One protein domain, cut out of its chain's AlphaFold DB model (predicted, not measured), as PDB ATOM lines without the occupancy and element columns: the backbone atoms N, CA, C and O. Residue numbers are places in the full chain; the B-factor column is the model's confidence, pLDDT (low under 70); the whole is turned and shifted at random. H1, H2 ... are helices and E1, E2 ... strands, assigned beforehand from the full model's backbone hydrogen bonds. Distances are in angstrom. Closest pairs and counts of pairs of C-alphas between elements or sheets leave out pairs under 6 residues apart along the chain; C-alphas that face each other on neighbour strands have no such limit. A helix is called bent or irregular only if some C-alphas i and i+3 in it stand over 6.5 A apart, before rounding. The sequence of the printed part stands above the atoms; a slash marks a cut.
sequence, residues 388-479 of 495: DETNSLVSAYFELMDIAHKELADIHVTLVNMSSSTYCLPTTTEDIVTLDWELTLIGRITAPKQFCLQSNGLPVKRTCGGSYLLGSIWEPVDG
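AT A GLANCE: This is residues 388 to 479 of the 495 residues of an uncharacterized protein of Eumeta variegata (UniProt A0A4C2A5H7). Two small two-stranded hairpins, E3 with E4 and E1 with E2, sit with long loops in a body of mostly irregular chain, and one long helix, H1, runs off to one side of it. The far end of H1 and the turn after it, residues 406 to 412, stick out free, while the loop around Asn 456 makes the opposite end of the long axis. The printed part has 92 residues, with one named helix and four named strands in the order H1, E1, E2, E3, E4; both sheets, E1 - E2 and E3 - E4, are antiparallel. The class is mixed, helices and strands, with under half of the residues in named elements. The whole is elongated, 50 by 28 by 26 A, and only just loose, close to compact, with a radius of gyration of the C-alphas of 14.9 A.

HOW THE PARTS SIT: E3, residues 462 to 467, and E4, residues 471 to 474, form a hairpin of antiparallel strands, with 162 degrees between their directions. The C-alphas of Gly 466 and Ser 472 face each other at 4.5 A, and N 465 and O 473 are within hydrogen-bond range at 2.8 A. Residues 462 to 463 of E3 also pair antiparallel with residues 445 to 446, a stretch too short to be named. The other hairpin is E1, residues 427 to 430, with E2, residues 434 to 437, antiparallel at 156 degrees. Here N 429 and O 435, and N 435 and O 429, are within hydrogen-bond range at 2.9 A each. A short antiparallel pairing joins residues 423 to 424 with residues 440 to 441. E2 and E3 are only just apart, with their closest C-alphas at 8.2 A; E1 is apart from E3 and E4, and E2 from E4. H1, residues 388 to 409, is apart from E2, E3 and E4; each of its O i to N i+4 pairs is within hydrogen-bond range.

IN THESE COORDINATES: E3 is the longest strand, 16.1 A from C-alpha 462 at (26.993, -39.217, 8.060) to C-alpha 467; E4 spans 10.1 A, E1 10.2 A and E2 9.9 A. H1 runs 31.7 A from C-alpha 388 at (13.233, -56.996, -0.007) to C-alpha 409 at (-1.849, -29.142, -1.147), and is not bent. E4 ends with C-alpha 474 at (20.344, -37.137, 9.548).

THE WHOLE: The two C-alphas farthest apart, those of Ile 411 and Asn 456, are 50.0 A from each other. The links H1 to E1, 17 residues, and E2 to E3, 24 residues, are long; E1 to E2 and E3 to E4 are tight. The printed part has no cut. Its mean pLDDT is 88.9, and the model's confidence is under 70 at residue 389 and residues 468 to 469.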
ATOM      1  N   ASP A 388      14.606 -57.229   0.446       70.50
ATOM      2  CA  ASP A 388      13.233 -56.996  -0.007       70.50
ATOM      3  C   ASP A 388      12.420 -56.100   0.952       70.50
ATOM      4  O   ASP A 388      11.574 -55.318   0.505       70.50
ATOM      5  N   GLU A 389      12.687 -56.141   2.260       66.06
ATOM      6  CA  GLU A 389      11.963 -55.341   3.253       66.06
ATOM      7  C   GLU A 389      12.467 -53.892   3.315       66.06
ATOM      8  O   GLU A 389      11.660 -52.963   3.416       66.06
ATOM      9  N   THR A 390      13.777 -53.670   3.149       70.75
ATOM     10  CA  THR A 390      14.337 -52.311   2.993       70.75
ATOM     11  C   THR A 390      13.665 -51.594   1.828       70.75
ATOM     12  O   THR A 390      13.198 -50.460   1.965       70.75
ATOM     13  N   ASN A 391      13.547 -52.282   0.690       76.50
ATOM     14  CA  ASN A 391      12.876 -51.751  -0.491       76.50
ATOM     15  C   ASN A 391      11.387 -51.479  -0.230       76.50
ATOM     16  O   ASN A 391      10.856 -50.478  -0.718       76.50
ATOM     17  N   SER A 392      10.724 -52.315   0.577       80.75
ATOM     18  CA  SER A 392       9.333 -52.106   0.990       80.75
ATOM     19  C   SER A 392       9.159 -50.849   1.849       80.75
ATOM     20  O   SER A 392       8.249 -50.063   1.594       80.75
ATOM     21  N   LEU A 393      10.029 -50.620   2.839       81.19
ATOM     22  CA  LEU A 393       9.931 -49.458   3.731       81.19
ATOM     23  C   LEU A 393      10.222 -48.148   2.993       81.19
ATOM     24  O   LEU A 393       9.502 -47.163   3.162       81.19
ATOM     25  N   VAL A 394      11.237 -48.151   2.128       85.19
ATOM     26  CA  VAL A 394      11.572 -47.002   1.279       85.19
ATOM     27  C   VAL A 394      10.427 -46.689   0.312       85.19
ATOM     28  O   VAL A 394      10.038 -45.530   0.182       85.19
ATOM     29  N   SER A 395       9.834 -47.711  -0.314       86.44
ATOM     30  CA  SER A 395       8.686 -47.531  -1.213       86.44
ATOM     31  C   SER A 395       7.465 -46.976  -0.478       86.44
ATOM     32  O   SER A 395       6.851 -46.028  -0.961       86.44
ATOM     33  N   ALA A 396       7.155 -47.508   0.709       84.88
ATOM     34  CA  ALA A 396       6.048 -47.032   1.538       84.88
ATOM     35  C   ALA A 396       6.238 -45.571   1.966       84.88
ATOM     36  O   ALA A 396       5.290 -44.791   1.931       84.88
ATOM     37  N   TYR A 397       7.461 -45.172   2.326       86.56
ATOM     38  CA  TYR A 397       7.766 -43.779   2.643       86.56
ATOM     39  C   TYR A 397       7.504 -42.849   1.453       86.56
ATOM     40  O   TYR A 397       6.831 -41.832   1.611       86.56
ATOM     41  N   PHE A 398       7.998 -43.196   0.261       86.50
ATOM     42  CA  PHE A 398       7.778 -42.370  -0.927       86.50
ATOM     43  C   PHE A 398       6.303 -42.313  -1.334       86.50
ATOM     44  O   PHE A 398       5.827 -41.245  -1.712       86.50
ATOM     45  N   GLU A 399       5.564 -43.417  -1.203       89.19
ATOM     46  CA  GLU A 399       4.118 -43.446  -1.437       89.19
ATOM     47  C   GLU A 399       3.372 -42.533  -0.452       89.19
ATOM     48  O   GLU A 399       2.542 -41.725  -0.866       89.19
ATOM     49  N   LEU A 400       3.709 -42.589   0.841       85.75
ATOM     50  CA  LEU A 400       3.124 -41.702   1.848       85.75
ATOM     51  C   LEU A 400       3.480 -40.235   1.606       85.75
ATOM     52  O   LEU A 400       2.615 -39.377   1.769       85.75
ATOM     53  N   MET A 401       4.716 -39.936   1.197       87.25
ATOM     54  CA  MET A 401       5.107 -38.576   0.830       87.25
ATOM     55  C   MET A 401       4.304 -38.070  -0.364       87.25
ATOM     56  O   MET A 401       3.846 -36.932  -0.327       87.25
ATOM     57  N   ASP A 402       4.108 -38.880  -1.405       89.06
ATOM     58  CA  ASP A 402       3.322 -38.487  -2.582       89.06
ATOM     59  C   ASP A 402       1.855 -38.223  -2.216       89.06
ATOM     60  O   ASP A 402       1.300 -37.176  -2.560       89.06
ATOM     61  N   ILE A 403       1.252 -39.116  -1.419       87.88
ATOM     62  CA  ILE A 403      -0.105 -38.938  -0.888       87.88
ATOM     63  C   ILE A 403      -0.188 -37.659  -0.050       87.88
ATOM     64  O   ILE A 403      -1.092 -36.854  -0.259       87.88
ATOM     65  N   ALA A 404       0.758 -37.435   0.864       85.94
ATOM     66  CA  ALA A 404       0.759 -36.257   1.719       85.94
ATOM     67  C   ALA A 404       0.884 -34.966   0.898       85.94
ATOM     68  O   ALA A 404       0.095 -34.048   1.093       85.94
ATOM     69  N   HIS A 405       1.798 -34.894  -0.071       87.19
ATOM     70  CA  HIS A 405       1.922 -33.710  -0.928       87.19
ATOM     71  C   HIS A 405       0.657 -33.447  -1.740       87.19
ATOM     72  O   HIS A 405       0.246 -32.295  -1.876       87.19
ATOM     73  N   LYS A 406       0.037 -34.503  -2.270       89.94
ATOM     74  CA  LYS A 406      -1.172 -34.387  -3.077       89.94
ATOM     75  C   LYS A 406      -2.369 -33.918  -2.254       89.94
ATOM     76  O   LYS A 406      -3.045 -32.979  -2.656       89.94
ATOM     77  N   GLU A 407      -2.627 -34.559  -1.119       90.19
ATOM     78  CA  GLU A 407      -3.828 -34.301  -0.320       90.19
ATOM     79  C   GLU A 407      -3.682 -33.033   0.547       90.19
ATOM     80  O   GLU A 407      -4.656 -32.308   0.745       90.19
ATOM     81  N   LEU A 408      -2.474 -32.711   1.035       87.62
ATOM     82  CA  LEU A 408      -2.243 -31.514   1.862       87.62
ATOM     83  C   LEU A 408      -2.199 -30.218   1.039       87.62
ATOM     84  O   LEU A 408      -2.561 -29.154   1.555       87.62
ATOM     85  N   ALA A 409      -1.821 -30.293  -0.244       85.56
ATOM     86  CA  ALA A 409      -1.849 -29.142  -1.147       85.56
ATOM     87  C   ALA A 409      -3.264 -28.555  -1.299       85.56
ATOM     88  O   ALA A 409      -3.418 -27.334  -1.364       85.56
ATOM     89  N   ASP A 410      -4.296 -29.403  -1.277       85.19
ATOM     90  CA  ASP A 410      -5.691 -28.982  -1.437       85.19
ATOM     91  C   ASP A 410      -6.227 -28.198  -0.222       85.19
ATOM     92  O   ASP A 410      -7.170 -27.409  -0.349       85.19
ATOM     93  N   ILE A 411      -5.609 -28.361   0.954       87.25
ATOM     94  CA  ILE A 411      -6.036 -27.734   2.216       87.25
ATOM     95  C   ILE A 411      -5.074 -26.656   2.738       87.25
ATOM     96  O   ILE A 411      -5.288 -26.137   3.830       87.25
ATOM     97  N   HIS A 412      -4.074 -26.254   1.944       87.44
ATOM     98  CA  HIS A 412      -3.065 -25.242   2.306       87.44
ATOM     99  C   HIS A 412      -2.249 -25.596   3.568       87.44
ATOM    100  O   HIS A 412      -1.849 -24.706   4.320       87.44
ATOM    101  N   VAL A 413      -1.991 -26.888   3.797       85.44
ATOM    102  CA  VAL A 413      -1.120 -27.363   4.883       85.44
ATOM    103  C   VAL A 413       0.267 -27.668   4.320       85.44
ATOM    104  O   VAL A 413       0.402 -28.368   3.318       85.44
ATOM    105  N   THR A 414       1.311 -27.156   4.974       81.69
ATOM    106  CA  THR A 414       2.702 -27.449   4.609       81.69
ATOM    107  C   THR A 414       3.205 -28.627   5.433       81.69
ATOM    108  O   THR A 414       3.360 -28.511   6.648       81.69
ATOM    109  N   LEU A 415       3.500 -29.751   4.778       82.62
ATOM    110  CA  LEU A 415       4.206 -30.859   5.415       82.62
ATOM    111  C   LEU A 415       5.629 -30.409   5.779       82.62
ATOM    112  O   LEU A 415       6.417 -30.078   4.895       82.62
ATOM    113  N   VAL A 416       5.952 -30.387   7.073       81.06
ATOM    114  CA  VAL A 416       7.282 -29.972   7.551       81.06
ATOM    115  C   VAL A 416       8.284 -31.116   7.431       81.06
ATOM    116  O   VAL A 416       9.367 -30.933   6.881       81.06
ATOM    117  N   ASN A 417       7.941 -32.289   7.964       82.25
ATOM    118  CA  ASN A 417       8.807 -33.461   7.953       82.25
ATOM    119  C   ASN A 417       7.992 -34.740   8.199       82.25
ATOM    120  O   ASN A 417       6.969 -34.703   8.878       82.25
ATOM    121  N   MET A 418       8.493 -35.867   7.699       83.69
ATOM    122  CA  MET A 418       8.057 -37.210   8.064       83.69
ATOM    123  C   MET A 418       9.309 -38.036   8.375       83.69
ATOM    124  O   MET A 418      10.143 -38.265   7.502       83.69
ATOM    125  N   SER A 419       9.453 -38.458   9.629       87.62
ATOM    126  CA  SER A 419      10.606 -39.212  10.123       87.62
ATOM    127  C   SER A 419      10.200 -40.622  10.549       87.62
ATOM    128  O   SER A 419       9.063 -40.869  10.949       87.62
ATOM    129  N   SER A 420      11.132 -41.572  10.463       87.50
ATOM    130  CA  SER A 420      10.940 -42.918  11.008       87.50
ATOM    131  C   SER A 420      11.482 -42.977  12.432       87.50
ATOM    132  O   SER A 420      12.503 -42.378  12.735       87.50
ATOM    133  N   SER A 421      10.844 -43.727  13.327       85.38
ATOM    134  CA  SER A 421      11.324 -43.905  14.707       85.38
ATOM    135  C   SER A 421      12.547 -44.825  14.818       85.38
ATOM    136  O   SER A 421      13.074 -45.029  15.909       85.38
ATOM    137  N   THR A 422      12.982 -45.421  13.705       84.94
ATOM    138  CA  THR A 422      14.010 -46.475  13.699       84.94
ATOM    139  C   THR A 422      15.140 -46.199  12.707       84.94
ATOM    140  O   THR A 422      16.292 -46.530  12.991       84.94
ATOM    141  N   TYR A 423      14.848 -45.566  11.566       92.38
ATOM    142  CA  TYR A 423      15.807 -45.407  10.470       92.38
ATOM    143  C   TYR A 423      15.815 -43.997   9.912       92.38
ATOM    144  O   TYR A 423      14.763 -43.489   9.546       92.38
ATOM    145  N   CYS A 424      16.992 -43.419   9.694       94.81
ATOM    146  CA  CYS A 424      17.093 -42.266   8.817       94.81
ATOM    147  C   CYS A 424      16.767 -42.696   7.393       94.81
ATOM    148  O   CYS A 424      17.412 -43.583   6.826       94.81
ATOM    149  N   LEU A 425      15.730 -42.073   6.846       93.19
ATOM    150  CA  LEU A 425      15.188 -42.377   5.532       93.19
ATOM    151  C   LEU A 425      16.161 -41.936   4.430       93.19
ATOM    152  O   LEU A 425      16.897 -40.965   4.637       93.19
ATOM    153  N   PRO A 426      16.188 -42.613   3.266       93.50
ATOM    154  CA  PRO A 426      17.091 -42.241   2.190       93.50
ATOM    155  C   PRO A 426      16.910 -40.780   1.789       93.50
ATOM    156  O   PRO A 426      15.791 -40.313   1.579       93.50
ATOM    157  N   THR A 427      18.019 -40.058   1.677       94.12
ATOM    158  CA  THR A 427      18.021 -38.652   1.267       94.12
ATOM    159  C   THR A 427      19.189 -38.390   0.342       94.12
ATOM    160  O   THR A 427      20.196 -39.095   0.375       94.12
ATOM    161  N   THR A 428      19.078 -37.329  -0.444       95.56
ATOM    162  CA  THR A 428      20.203 -36.773  -1.187       95.56
ATOM    163  C   THR A 428      20.725 -35.537  -0.465       95.56
ATOM    164  O   THR A 428      20.038 -34.915   0.353       95.56
ATOM    165  N   THR A 429      21.989 -35.199  -0.671       94.75
ATOM    166  CA  THR A 429      22.568 -33.937  -0.202       94.75
ATOM    167  C   THR A 429      23.439 -33.371  -1.306       94.75
ATOM    168  O   THR A 429      24.257 -34.086  -1.883       94.75
ATOM    169  N   GLU A 430      23.232 -32.096  -1.623       91.81
ATOM    170  CA  GLU A 430      24.033 -31.389  -2.617       91.81
ATOM    171  C   GLU A 430      25.313 -30.851  -1.965       91.81
ATOM    172  O   GLU A 430      25.262 -30.006  -1.072       91.81
ATOM    173  N   ASP A 431      26.459 -31.356  -2.419       85.81
ATOM    174  CA  ASP A 431      27.791 -30.800  -2.157       85.81
ATOM    175  C   ASP A 431      28.475 -30.544  -3.524       85.81
ATOM    176  O   ASP A 431      27.807 -30.294  -4.529       85.81
ATOM    177  N   ILE A 432      29.805 -30.637  -3.619       88.12
ATOM    178  CA  ILE A 432      30.543 -30.656  -4.898       88.12
ATOM    179  C   ILE A 432      30.038 -31.790  -5.812       88.12
ATOM    180  O   ILE A 432      30.096 -31.671  -7.036       88.12
ATOM    181  N   VAL A 433      29.551 -32.878  -5.209       90.00
ATOM    182  CA  VAL A 433      28.889 -34.012  -5.859       90.00
ATOM    183  C   VAL A 433      27.600 -34.303  -5.087       90.00
ATOM    184  O   VAL A 433      27.569 -34.140  -3.868       90.00
ATOM    185  N   THR A 434      26.537 -34.723  -5.771       95.12
ATOM    186  CA  THR A 434      25.312 -35.198  -5.112       95.12
ATOM    187  C   THR A 434      25.599 -36.507  -4.380       95.12
ATOM    188  O   THR A 434      26.066 -37.468  -4.992       95.12
ATOM    189  N   LEU A 435      25.342 -36.527  -3.073       95.69
ATOM    190  CA  LEU A 435      25.565 -37.679  -2.204       95.69
ATOM    191  C   LEU A 435      24.227 -38.315  -1.824       95.69
ATOM    192  O   LEU A 435      23.397 -37.665  -1.186       95.69
ATOM    193  N   ASP A 436      24.052 -39.582  -2.182       95.56
ATOM    194  CA  ASP A 436      22.893 -40.400  -1.846       95.56
ATOM    195  C   ASP A 436      23.188 -41.210  -0.585       95.56
ATOM    196  O   ASP A 436      24.136 -41.999  -0.533       95.56
ATOM    197  N   TRP A 437      22.344 -41.021   0.422       95.81
ATOM    198  CA  TRP A 437      22.418 -41.702   1.707       95.81
ATOM    199  C   TRP A 437      21.386 -42.823   1.745       95.81
ATOM    200  O   TRP A 437      20.208 -42.602   1.461       95.81
ATOM    201  N   GLU A 438      21.822 -44.031   2.093       94.44
ATOM    202  CA  GLU A 438      20.934 -45.183   2.236       94.44
ATOM    203  C   GLU A 438      20.187 -45.186   3.568       94.44
ATOM    204  O   GLU A 438      20.600 -44.542   4.534       94.44
ATOM    205  N   LEU A 439      19.100 -45.963   3.620       92.88
ATOM    206  CA  LEU A 439      18.362 -46.226   4.848       92.88
ATOM    207  C   LEU A 439      19.337 -46.694   5.936       92.88
ATOM    208  O   LEU A 439      20.021 -47.701   5.771       92.88
ATOM    209  N   THR A 440      19.415 -45.962   7.043       92.12
ATOM    210  CA  THR A 440      20.423 -46.216   8.080       92.12
ATOM    211  C   THR A 440      19.781 -46.212   9.453       92.12
ATOM    212  O   THR A 440      19.015 -45.312   9.780       92.12
ATOM    213  N   LEU A 441      20.087 -47.220  10.270       89.38
ATOM    214  CA  LEU A 441      19.574 -47.329  11.636       89.38
ATOM    215  C   LEU A 441      20.080 -46.168  12.512       89.38
ATOM    216  O   LEU A 441      21.246 -45.781  12.409       89.38
ATOM    217  N   ILE A 442      19.232 -45.659  13.409       89.94
ATOM    218  CA  ILE A 442      19.635 -44.661  14.415       89.94
ATOM    219  C   ILE A 442      20.876 -45.147  15.190       89.94
ATOM    220  O   ILE A 442      20.991 -46.315  15.564       89.94
ATOM    221  N   GLY A 443      21.834 -44.243  15.397       86.44
ATOM    222  CA  GLY A 443      23.129 -44.491  16.030       86.44
ATOM    223  C   GLY A 443      24.202 -45.061  15.095       86.44
ATOM    224  O   GLY A 443      25.348 -45.226  15.516       86.44
ATOM    225  N   ARG A 444      23.879 -45.371  13.832       90.75
ATOM    226  CA  ARG A 444      24.859 -45.863  12.852       90.75
ATOM    227  C   ARG A 444      25.439 -44.734  12.007       90.75
ATOM    228  O   ARG A 444      24.801 -43.720  11.738       90.75
ATOM    229  N   ILE A 445      26.673 -44.963  11.573       94.12
ATOM    230  CA  ILE A 445      27.406 -44.123  10.629       94.12
ATOM    231  C   ILE A 445      27.380 -44.835   9.281       94.12
ATOM    232  O   ILE A 445      27.685 -46.026   9.221       94.12
ATOM    233  N   THR A 446      27.069 -44.105   8.213       96.25
ATOM    234  CA  THR A 446      27.123 -44.629   6.848       96.25
ATOM    235  C   THR A 446      27.953 -43.734   5.929       96.25
ATOM    236  O   THR A 446      28.186 -42.558   6.229       96.25
ATOM    237  N   ALA A 447      28.407 -44.304   4.817       96.38
ATOM    238  CA  ALA A 447      29.020 -43.590   3.702       96.38
ATOM    239  C   ALA A 447      27.980 -43.412   2.578       96.38
ATOM    240  O   ALA A 447      27.047 -44.213   2.488       96.38
ATOM    241  N   PRO A 448      28.101 -42.382   1.725       96.62
ATOM    242  CA  PRO A 448      27.200 -42.227   0.589       96.62
ATOM    243  C   PRO A 448      27.478 -43.285  -0.489       96.62
ATOM    244  O   PRO A 448      28.579 -43.834  -0.563       96.62
ATOM    245  N   LYS A 449      26.502 -43.529  -1.377       93.69
ATOM    246  CA  LYS A 449      26.680 -44.437  -2.531       93.69
ATOM    247  C   LYS A 449      27.780 -43.972  -3.475       93.69
ATOM    248  O   LYS A 449      28.496 -44.777  -4.067       93.69
ATOM    249  N   GLN A 450      27.880 -42.661  -3.659       92.69
ATOM    250  CA  GLN A 450      28.880 -42.042  -4.511       92.69
ATOM    251  C   GLN A 450      30.233 -42.078  -3.817       92.69
ATOM    252  O   GLN A 450      30.373 -41.720  -2.648       92.69
ATOM    253  N   PHE A 451      31.260 -42.446  -4.574       90.12
ATOM    254  CA  PHE A 451      32.623 -42.395  -4.081       90.12
ATOM    255  C   PHE A 451      33.040 -40.939  -3.846       90.12
ATOM    256  O   PHE A 451      33.317 -40.197  -4.788       90.12
ATOM    257  N   CYS A 452      33.089 -40.533  -2.580       93.62
ATOM    258  CA  CYS A 452      33.587 -39.230  -2.174       93.62
ATOM    259  C   CYS A 452      34.562 -39.387  -1.003       93.62
ATOM    260  O   CYS A 452      34.189 -39.807   0.095       93.62
ATOM    261  N   LEU A 453      35.823 -39.032  -1.253       94.44
ATOM    262  CA  LEU A 453      36.878 -39.016  -0.247       94.44
ATOM    263  C   LEU A 453      37.208 -37.586   0.177       94.44
ATOM    264  O   LEU A 453      37.250 -36.656  -0.629       94.44
ATOM    265  N   GLN A 454      37.508 -37.441   1.456       95.31
ATOM    266  CA  GLN A 454      38.099 -36.262   2.059       95.31
ATOM    267  C   GLN A 454      39.572 -36.122   1.638       95.31
ATOM    268  O   GLN A 454      40.185 -37.039   1.090       95.31
ATOM    269  N   SER A 455      40.192 -34.977   1.935       94.25
ATOM    270  CA  SER A 455      41.605 -34.717   1.602       94.25
ATOM    271  C   SER A 455      42.581 -35.732   2.217       94.25
ATOM    272  O   SER A 455      43.625 -36.015   1.629       94.25
ATOM    273  N   ASN A 456      42.220 -36.308   3.367       93.88
ATOM    274  CA  ASN A 456      42.974 -37.344   4.075       93.88
ATOM    275  C   ASN A 456      42.751 -38.771   3.526       93.88
ATOM    276  O   ASN A 456      43.315 -39.715   4.075       93.88
ATOM    277  N   GLY A 457      41.939 -38.938   2.477       91.06
ATOM    278  CA  GLY A 457      41.641 -40.232   1.864       91.06
ATOM    279  C   GLY A 457      40.561 -41.059   2.573       91.06
ATOM    280  O   GLY A 457      40.303 -42.181   2.149       91.06
ATOM    281  N   LEU A 458      39.921 -40.539   3.626       91.25
ATOM    282  CA  LEU A 458      38.768 -41.183   4.266       91.25
ATOM    283  C   LEU A 458      37.468 -40.813   3.541       91.25
ATOM    284  O   LEU A 458      37.363 -39.688   3.053       91.25
ATOM    285  N   PRO A 459      36.461 -41.699   3.480       94.81
ATOM    286  CA  PRO A 459      35.167 -41.337   2.919       94.81
ATOM    287  C   PRO A 459      34.502 -40.236   3.752       94.81
ATOM    288  O   PRO A 459      34.676 -40.169   4.975       94.81
ATOM    289  N   VAL A 460      33.735 -39.361   3.101       96.31
ATOM    290  CA  VAL A 460      32.727 -38.588   3.840       96.31
ATOM    291  C   VAL A 460      31.705 -39.547   4.425       96.31
ATOM    292  O   VAL A 460      31.401 -40.596   3.852       96.31
ATOM    293  N   LYS A 461      31.192 -39.198   5.593       97.00
ATOM    294  CA  LYS A 461      30.266 -40.047   6.331       97.00
ATOM    295  C   LYS A 461      29.171 -39.203   6.950       97.00
ATOM    296  O   LYS A 461      29.290 -37.984   7.055       97.00
ATOM    297  N   ARG A 462      28.107 -39.863   7.378       97.44
ATOM    298  CA  ARG A 462      26.993 -39.217   8.060       97.44
ATOM    299  C   ARG A 462      26.450 -40.137   9.130       97.44
ATOM    300  O   ARG A 462      26.349 -41.346   8.920       97.44
ATOM    301  N   THR A 463      26.119 -39.558  10.273       96.56
ATOM    302  CA  THR A 463      25.491 -40.281  11.375       96.56
ATOM    303  C   THR A 463      23.982 -40.159  11.244       96.56
ATOM    304  O   THR A 463      23.450 -39.063  11.034       96.56
ATOM    305  N   CYS A 464      23.285 -41.281  11.382       97.00
ATOM    306  CA  CYS A 464      21.859 -41.255  11.636       97.00
ATOM    307  C   CYS A 464      21.626 -41.026  13.132       97.00
ATOM    308  O   CYS A 464      21.887 -41.913  13.942       97.00
ATOM    309  N   GLY A 465      21.180 -39.831  13.502       92.94
ATOM    310  CA  GLY A 465      20.834 -39.472  14.871       92.94
ATOM    311  C   GLY A 465      19.336 -39.598  15.144       92.94
ATOM    312  O   GLY A 465      18.560 -40.085  14.319       92.94
ATOM    313  N   GLY A 466      18.924 -39.113  16.311       88.88
ATOM    314  CA  GLY A 466      17.529 -39.094  16.740       88.88
ATOM    315  C   GLY A 466      17.207 -40.154  17.787       88.88
ATOM    316  O   GLY A 466      18.091 -40.753  18.399       88.88
ATOM    317  N   SER A 467      15.918 -40.352  18.029       80.06
ATOM    318  CA  SER A 467      15.418 -41.342  18.982       80.06
ATOM    319  C   SER A 467      14.098 -41.918  18.487       80.06
ATOM    320  O   SER A 467      13.472 -41.372  17.580       80.06
ATOM    321  N   TYR A 468      13.635 -42.994  19.124       67.94
ATOM    322  CA  TYR A 468      12.298 -43.526  18.855       67.94
ATOM    323  C   TYR A 468      11.194 -42.468  19.046       67.94
ATOM    324  O   TYR A 468      10.158 -42.547  18.395       67.94
ATOM    325  N   LEU A 469      11.429 -41.475  19.915       55.19
ATOM    326  CA  LEU A 469      10.469 -40.426  20.269       55.19
ATOM    327  C   LEU A 469      10.505 -39.244  19.295       55.19
ATOM    328  O   LEU A 469       9.465 -38.821  18.814       55.19
ATOM    329  N   LEU A 470      11.698 -38.742  18.969       75.56
ATOM    330  CA  LEU A 470      11.866 -37.562  18.104       75.56
ATOM    331  C   LEU A 470      11.870 -37.914  16.609       75.56
ATOM    332  O   LEU A 470      11.913 -37.036  15.744       75.56
ATOM    333  N   GLY A 471      11.867 -39.211  16.305       83.44
ATOM    334  CA  GLY A 471      12.180 -39.725  14.989       83.44
ATOM    335  C   GLY A 471      13.672 -39.633  14.674       83.44
ATOM    336  O   GLY A 471      14.477 -38.996  15.359       83.44
ATOM    337  N   SER A 472      14.047 -40.320  13.611       92.69
ATOM    338  CA  SER A 472      15.378 -40.327  13.040       92.69
ATOM    339  C   SER A 472      15.659 -38.996  12.354       92.69
ATOM    340  O   SER A 472      14.822 -38.501  11.590       92.69
ATOM    341  N   ILE A 473      16.862 -38.469  12.532       95.31
ATOM    342  CA  ILE A 473      17.327 -37.303  11.793       95.31
ATOM    343  C   ILE A 473      18.750 -37.527  11.315       95.31
ATOM    344  O   ILE A 473      19.617 -38.005  12.042       95.31
ATOM    345  N   TRP A 474      18.996 -37.156  10.068       96.94
ATOM    346  CA  TRP A 474      20.344 -37.137   9.548       96.94
ATOM    347  C   TRP A 474      21.139 -35.970  10.138       96.94
ATOM    348  O   TRP A 474      20.787 -34.809   9.922       96.94
ATOM    349  N   GLU A 475      22.251 -36.268  10.808       96.75
ATOM    350  CA  GLU A 475      23.198 -35.241  11.258       96.75
ATOM    351  C   GLU A 475      23.854 -34.523  10.062       96.75
ATOM    352  O   GLU A 475      23.729 -34.979   8.921       96.75
ATOM    353  N   PRO A 476      24.548 -33.389  10.255       97.00
ATOM    354  CA  PRO A 476      25.357 -32.795   9.194       97.00
ATOM    355  C   PRO A 476      26.376 -33.791   8.616       97.00
ATOM    356  O   PRO A 476      26.849 -34.690   9.312       97.00
ATOM    357  N   VAL A 477      26.715 -33.639   7.335       97.06
ATOM    358  CA  VAL A 477      27.747 -34.466   6.688       97.06
ATOM    359  C   VAL A 477      29.094 -34.215   7.370       97.06
ATOM    360  O   VAL A 477      29.515 -33.067   7.506       97.06
ATOM    361  N   ASP A 478      29.768 -35.286   7.791       96.88
ATOM    362  CA  ASP A 478      31.104 -35.224   8.380       96.88
ATOM    363  C   ASP A 478      32.164 -35.386   7.283       96.88
ATOM    364  O   ASP A 478      32.410 -36.480   6.753       96.88
ATOM    365  N   GLY A 479      32.769 -34.252   6.936       95.31
ATOM    366  CA  GLY A 479      33.799 -34.117   5.915       95.31
ATOM    367  C   GLY A 479      33.347 -33.295   4.708       95.31
ATOM    368  O   GLY A 479      32.223 -32.809   4.625       95.31
TER     369      GLY A 479